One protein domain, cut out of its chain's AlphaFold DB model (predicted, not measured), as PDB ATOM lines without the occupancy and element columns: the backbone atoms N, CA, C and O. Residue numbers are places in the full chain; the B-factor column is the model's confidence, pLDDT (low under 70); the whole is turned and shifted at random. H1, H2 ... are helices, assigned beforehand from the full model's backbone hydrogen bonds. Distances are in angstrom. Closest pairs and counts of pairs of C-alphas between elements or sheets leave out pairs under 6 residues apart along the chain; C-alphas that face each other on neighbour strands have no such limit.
ATOM      1  N   SER A   2     384.836 135.840 378.315       82.35
ATOM      2  CA  SER A   2     385.520 134.810 377.510       82.35
ATOM      3  C   SER A   2     386.017 135.421 376.195       82.35
ATOM      4  O   SER A   2     385.589 136.520 375.832       82.35
ATOM      5  N   CYS A   3     386.894 134.726 375.462       83.45
ATOM      6  CA  CYS A   3     387.334 135.171 374.132       83.45
ATOM      7  C   CYS A   3     386.153 135.427 373.179       83.45
ATOM      8  O   CYS A   3     386.221 136.351 372.375       83.45
ATOM      9  N   ASP A   4     385.051 134.689 373.336       86.39
ATOM     10  CA  ASP A   4     383.835 134.825 372.518       86.39
ATOM     11  C   ASP A   4     383.069 136.131 372.784       86.39
ATOM     12  O   ASP A   4     382.265 136.562 371.965       86.39
ATOM     13  N   THR A   5     383.325 136.778 373.927       90.32
ATOM     14  CA  THR A   5     382.684 138.048 374.320       90.32
ATOM     15  C   THR A   5     383.512 139.287 373.968       90.32
ATOM     16  O   THR A   5     383.082 140.409 374.226       90.32
ATOM     17  N   ILE A   6     384.710 139.108 373.404       89.80
ATOM     18  CA  ILE A   6     385.629 140.194 373.043       89.80
ATOM     19  C   ILE A   6     385.489 140.498 371.545       89.80
ATOM     20  O   ILE A   6     385.194 139.614 370.746       89.80
ATOM     21  N   ASN A   7     385.730 141.753 371.145       89.73
ATOM     22  CA  ASN A   7     385.754 142.150 369.736       89.73
ATOM     23  C   ASN A   7     386.641 141.180 368.912       89.73
ATOM     24  O   ASN A   7     387.843 141.084 369.184       89.73
ATOM     25  N   PRO A   8     386.102 140.502 367.879       89.74
ATOM     26  CA  PRO A   8     386.838 139.496 367.113       89.74
ATOM     27  C   PRO A   8     388.080 140.058 366.406       89.74
ATOM     28  O   PRO A   8     389.021 139.314 366.138       89.74
ATOM     29  N   HIS A   9     388.129 141.367 366.131       89.27
ATOM     30  CA  HIS A   9     389.325 142.020 365.595       89.27
ATOM     31  C   HIS A   9     390.467 142.075 366.614       89.27
ATOM     32  O   HIS A   9     391.622 141.935 366.223       89.27
ATOM     33  N   VAL A  10     390.160 142.223 367.907       87.87
ATOM     34  CA  VAL A  10     391.158 142.155 368.988       87.87
ATOM     35  C   VAL A  10     391.668 140.725 369.138       87.87
ATOM     36  O   VAL A  10     392.867 140.525 369.285       87.87
ATOM     37  N   VAL A  11     390.783 139.730 369.023       86.50
ATOM     38  CA  VAL A  11     391.160 138.306 369.088       86.50
ATOM     39  C   VAL A  11     392.096 137.915 367.937       86.50
ATOM     40  O   VAL A  11     393.039 137.156 368.136       86.50
ATOM     41  N   LYS A  12     391.868 138.450 366.731       87.31
ATOM     42  CA  LYS A  12     392.708 138.196 365.548       87.31
ATOM     43  C   LYS A  12     393.998 139.022 365.508       87.31
ATOM     44  O   LYS A  12     394.870 138.727 364.692       87.31
ATOM     45  N   LEU A  13     394.121 140.065 366.330       85.09
ATOM     46  CA  LEU A  13     395.257 140.983 366.293       85.09
ATOM     47  C   LEU A  13     396.542 140.266 366.728       85.09
ATOM     48  O   LEU A  13     396.646 139.771 367.848       85.09
ATOM     49  N   GLN A  14     397.555 140.264 365.863       80.54
ATOM     50  CA  GLN A  14     398.880 139.729 366.172       80.54
ATOM     51  C   GLN A  14     399.898 140.865 366.263       80.54
ATOM     52  O   GLN A  14     400.114 141.596 365.299       80.54
ATOM     53  N   TYR A  15     400.560 140.995 367.412       76.33
ATOM     54  CA  TYR A  15     401.669 141.930 367.605       76.33
ATOM     55  C   TYR A  15     402.962 141.149 367.858       76.33
ATOM     56  O   TYR A  15     403.345 140.872 368.997       76.33
ATOM     57  N   ALA A  16     403.621 140.751 366.766       70.71
ATOM     58  CA  ALA A  16     404.733 139.794 366.769       70.71
ATOM     59  C   ALA A  16     405.946 140.216 367.622       70.71
ATOM     60  O   ALA A  16     406.720 139.363 368.057       70.71
ATOM     61  N   VAL A  17     406.084 141.510 367.936       69.59
ATOM     62  CA  VAL A  17     407.174 142.059 368.766       69.59
ATOM     63  C   VAL A  17     407.218 141.427 370.168       69.59
ATOM     64  O   VAL A  17     408.266 141.445 370.808       69.59
ATOM     65  N   ARG A  18     406.112 140.836 370.645       72.86
ATOM     66  CA  ARG A  18     406.017 140.120 371.934       72.86
ATOM     67  C   ARG A  18     405.589 138.651 371.774       72.86
ATOM     68  O   ARG A  18     404.839 138.132 372.593       72.86
ATOM     69  N   GLY A  19     406.035 137.997 370.699       82.71
ATOM     70  CA  GLY A  19     405.717 136.595 370.398       82.71
ATOM     71  C   GLY A  19     406.460 135.546 371.256       82.71
ATOM     72  O   GLY A  19     407.141 135.894 372.224       82.71
ATOM     73  N   PRO A  20     406.393 134.251 370.876       88.98
ATOM     74  CA  PRO A  20     406.959 133.129 371.640       88.98
ATOM     75  C   PRO A  20     408.452 133.251 371.967       88.98
ATOM     76  O   PRO A  20     408.887 132.835 373.037       88.98
ATOM     77  N   ILE A  21     409.239 133.869 371.079       91.52
ATOM     78  CA  ILE A  21     410.674 134.110 371.304       91.52
ATOM     79  C   ILE A  21     410.892 135.006 372.528       91.52
ATOM     80  O   ILE A  21     411.789 134.752 373.326       91.52
ATOM     81  N   VAL A  22     410.052 136.030 372.709       90.89
ATOM     82  CA  VAL A  22     410.145 136.939 373.858       90.89
ATOM     83  C   VAL A  22     409.742 136.228 375.142       90.89
ATOM     84  O   VAL A  22     410.404 136.400 376.160       90.89
ATOM     85  N   LEU A  23     408.711 135.381 375.093       91.13
ATOM     86  CA  LEU A  23     408.318 134.555 376.238       91.13
ATOM     87  C   LEU A  23     409.452 133.611 376.649       91.13
ATOM     88  O   LEU A  23     409.833 133.583 377.817       91.13
ATOM     89  N   ARG A  24     410.078 132.930 375.681       94.30
ATOM     90  CA  ARG A  24     411.229 132.067 375.962       94.30
ATOM     91  C   ARG A  24     412.428 132.851 376.497       94.30
ATOM     92  O   ARG A  24     413.133 132.361 377.374       94.30
ATOM     93  N   ALA A  25     412.661 134.065 375.999       93.35
ATOM     94  CA  ALA A  25     413.702 134.945 376.522       93.35
ATOM     95  C   ALA A  25     413.456 135.304 377.999       93.35
ATOM     96  O   ALA A  25     414.391 135.231 378.793       93.35
ATOM     97  N   LEU A  26     412.211 135.606 378.387       93.22
ATOM     98  CA  LEU A  26     411.836 135.875 379.784       93.22
ATOM     99  C   LEU A  26     412.023 134.648 380.687       93.22
ATOM    100  O   LEU A  26     412.528 134.768 381.802       93.22
ATOM    101  N   GLU A  27     411.648 133.460 380.209       94.95
ATOM    102  CA  GLU A  27     411.897 132.204 380.925       94.95
ATOM    103  C   GLU A  27     413.394 131.974 381.143       94.95
ATOM    104  O   GLU A  27     413.814 131.689 382.261       94.95
ATOM    105  N   LEU A  28     414.214 132.154 380.103       95.36
ATOM    106  CA  LEU A  28     415.668 132.012 380.192       95.36
ATOM    107  C   LEU A  28     416.297 133.034 381.148       95.36
ATOM    108  O   LEU A  28     417.172 132.664 381.927       95.36
ATOM    109  N   GLU A  29     415.854 134.296 381.125       94.38
ATOM    110  CA  GLU A  29     416.282 135.325 382.087       94.38
ATOM    111  C   GLU A  29     415.969 134.889 383.530       94.38
ATOM    112  O   GLU A  29     416.833 134.980 384.409       94.38
ATOM    113  N   LYS A  30     414.771 134.337 383.769       95.62
ATOM    114  CA  LYS A  30     414.372 133.801 385.077       95.62
ATOM    115  C   LYS A  30     415.219 132.591 385.480       95.62
ATOM    116  O   LYS A  30     415.743 132.574 386.590       95.62
ATOM    117  N   GLU A  31     415.407 131.622 384.588       96.13
ATOM    118  CA  GLU A  31     416.247 130.441 384.823       96.13
ATOM    119  C   GLU A  31     417.686 130.846 385.203       96.13
ATOM    120  O   GLU A  31     418.241 130.316 386.167       96.13
ATOM    121  N   ILE A  32     418.278 131.819 384.499       95.32
ATOM    122  CA  ILE A  32     419.619 132.349 384.804       95.32
ATOM    123  C   ILE A  32     419.646 133.018 386.185       95.32
ATOM    124  O   ILE A  32     420.555 132.747 386.968       95.32
ATOM    125  N   SER A  33     418.647 133.847 386.515       94.34
ATOM    126  CA  SER A  33     418.562 134.518 387.825       94.34
ATOM    127  C   SER A  33     418.447 133.544 389.007       94.34
ATOM    128  O   SER A  33     418.898 133.849 390.105       94.34
ATOM    129  N   GLN A  34     417.899 132.348 388.768       95.64
ATOM    130  CA  GLN A  34     417.779 131.262 389.745       95.64
ATOM    131  C   GLN A  34     419.032 130.368 389.819       95.64
ATOM    132  O   GLN A  34     419.036 129.372 390.539       95.64
ATOM    133  N   GLY A  35     420.095 130.698 389.079       93.99
ATOM    134  CA  GLY A  35     421.360 129.962 389.090       93.99
ATOM    135  C   GLY A  35     421.434 128.797 388.100       93.99
ATOM    136  O   GLY A  35     422.361 127.988 388.178       93.99
ATOM    137  N   SER A  36     420.499 128.689 387.147       93.65
ATOM    138  CA  SER A  36     420.578 127.675 386.090       93.65
ATOM    139  C   SER A  36     421.814 127.904 385.218       93.65
ATOM    140  O   SER A  36     421.992 128.971 384.628       93.65
ATOM    141  N   LYS A  37     422.669 126.881 385.086       93.29
ATOM    142  CA  LYS A  37     423.829 126.932 384.188       93.29
ATOM    143  C   LYS A  37     423.365 126.880 382.730       93.29
ATOM    144  O   LYS A  37     422.860 125.858 382.266       93.29
ATOM    145  N   LYS A  38     423.571 127.974 381.998       92.29
ATOM    146  CA  LYS A  38     423.365 128.079 380.544       92.29
ATOM    147  C   LYS A  38     424.700 128.299 379.830       92.29
ATOM    148  O   LYS A  38     425.709 128.594 380.461       92.29
ATOM    149  N   ARG A  39     424.709 128.183 378.496       94.86
ATOM    150  CA  ARG A  39     425.883 128.501 377.648       94.86
ATOM    151  C   ARG A  39     426.190 130.009 377.570       94.86
ATOM    152  O   ARG A  39     427.144 130.407 376.918       94.86
ATOM    153  N   PHE A  40     425.364 130.831 378.206       95.05
ATOM    154  CA  PHE A  40     425.442 132.285 378.285       95.05
ATOM    155  C   PHE A  40     425.005 132.712 379.690       95.05
ATOM    156  O   PHE A  40     424.239 132.011 380.345       95.05
ATOM    157  N   ASN A  41     425.478 133.863 380.153       92.38
ATOM    158  CA  ASN A  41     425.159 134.405 381.480       92.38
ATOM    159  C   ASN A  41     424.123 135.541 381.437       92.38
ATOM    160  O   ASN A  41     423.691 136.013 382.483       92.38
ATOM    161  N   LYS A  42     423.744 136.003 380.241       91.41
ATOM    162  CA  LYS A  42     422.818 137.116 380.040       91.41
ATOM    163  C   LYS A  42     422.084 136.964 378.711       91.41
ATOM    164  O   LYS A  42     422.661 136.500 377.731       91.41
ATOM    165  N   ILE A  43     420.828 137.401 378.683       90.71
ATOM    166  CA  ILE A  43     420.059 137.602 377.455       90.71
ATOM    167  C   ILE A  43     420.217 139.058 377.008       90.71
ATOM    168  O   ILE A  43     420.067 139.986 377.806       90.71
ATOM    169  N   ILE A  44     420.530 139.262 375.730       88.68
ATOM    170  CA  ILE A  44     420.535 140.581 375.093       88.68
ATOM    171  C   ILE A  44     419.302 140.652 374.199       88.68
ATOM    172  O   ILE A  44     419.124 139.829 373.300       88.68
ATOM    173  N   ARG A  45     418.428 141.623 374.464       88.11
ATOM    174  CA  ARG A  45     417.195 141.816 373.700       88.11
ATOM    175  C   ARG A  45     417.504 142.590 372.422       88.11
ATOM    176  O   ARG A  45     417.616 143.807 372.449       88.11
ATOM    177  N   CYS A  46     417.620 141.871 371.309       87.68
ATOM    178  CA  CYS A  46     417.810 142.454 369.973       87.68
ATOM    179  C   CYS A  46     416.504 142.531 369.160       87.68
ATOM    180  O   CYS A  46     416.534 142.751 367.955       87.68
ATOM    181  N   ASN A  47     415.352 142.300 369.795       88.46
ATOM    182  CA  ASN A  47     414.038 142.266 369.145       88.46
ATOM    183  C   ASN A  47     413.260 143.591 369.241       88.46
ATOM    184  O   ASN A  47     412.199 143.714 368.634       88.46
ATOM    185  N   ILE A  48     413.742 144.556 370.031       85.44
ATOM    186  CA  ILE A  48     413.109 145.865 370.237       85.44
ATOM    187  C   ILE A  48     414.180 146.936 370.049       85.44
ATOM    188  O   ILE A  48     415.286 146.790 370.562       85.44
ATOM    189  N   GLY A  49     413.837 148.026 369.357       89.22
ATOM    190  CA  GLY A  49     414.680 149.219 369.217       89.22
ATOM    191  C   GLY A  49     414.789 150.050 370.502       89.22
ATOM    192  O   GLY A  49     414.618 151.263 370.460       89.22
ATOM    193  N   ASP A  50     415.027 149.409 371.647       90.55
ATOM    194  CA  ASP A  50     415.258 150.078 372.929       90.55
ATOM    195  C   ASP A  50     416.754 150.370 373.087       90.55
ATOM    196  O   ASP A  50     417.527 149.610 373.680       90.55
ATOM    197  N   CYS A  51     417.176 151.479 372.480       92.24
ATOM    198  CA  CYS A  51     418.588 151.827 372.384       92.24
ATOM    199  C   CYS A  51     419.222 152.032 373.772       92.24
ATOM    200  O   CYS A  51     420.356 151.603 374.004       92.24
ATOM    201  N   HIS A  52     418.483 152.600 374.729       93.10
ATOM    202  CA  HIS A  52     418.962 152.748 376.103       93.10
ATOM    203  C   HIS A  52     419.121 151.390 376.803       93.10
ATOM    204  O   HIS A  52     420.142 151.177 377.459       93.10
TER     205      HIS A  52
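This is residues 2 to 52 of the 176 residues of the protein "Alanine aminotransferase, putative" of Schistosoma mansoni (UniProt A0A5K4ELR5). With little regular structure, this is a drawn-out chain whose main part is one longer helix, H2, with an unnamed tail that folds back past it. At the other end a much shorter helix, H1, sits apart, joined by a strung-out link, and residues 4 to 10 stick out. The printed part has 51 residues with two named helices, H1 then H2, and no named strand; the class is all helix, yet under half of the residues are in named elements. It is extended, with a radius of gyration of the C-alphas of 15.7 A, and spans 43 by 27 by 16 A.

H2, residues 20 to 33, and H1, residues 8 to 12, are apart. In both, every O i to N i+4 pair is within hydrogen-bond range.

H2 measures 20.0 A from C-alpha 20 at (406.959, 133.129, 371.640) to C-alpha 33 at (418.562, 134.518, 387.825). H1 begins with C-alpha 8 at (386.838, 139.496, 367.113) and measures 6.2 A.

The C-alphas farthest apart, of Thr 5 and Arg 39, are 44.4 A apart. The printed part has no cut, and the link from H1 to H2 is short. Residue 17 is under 70 in pLDDT.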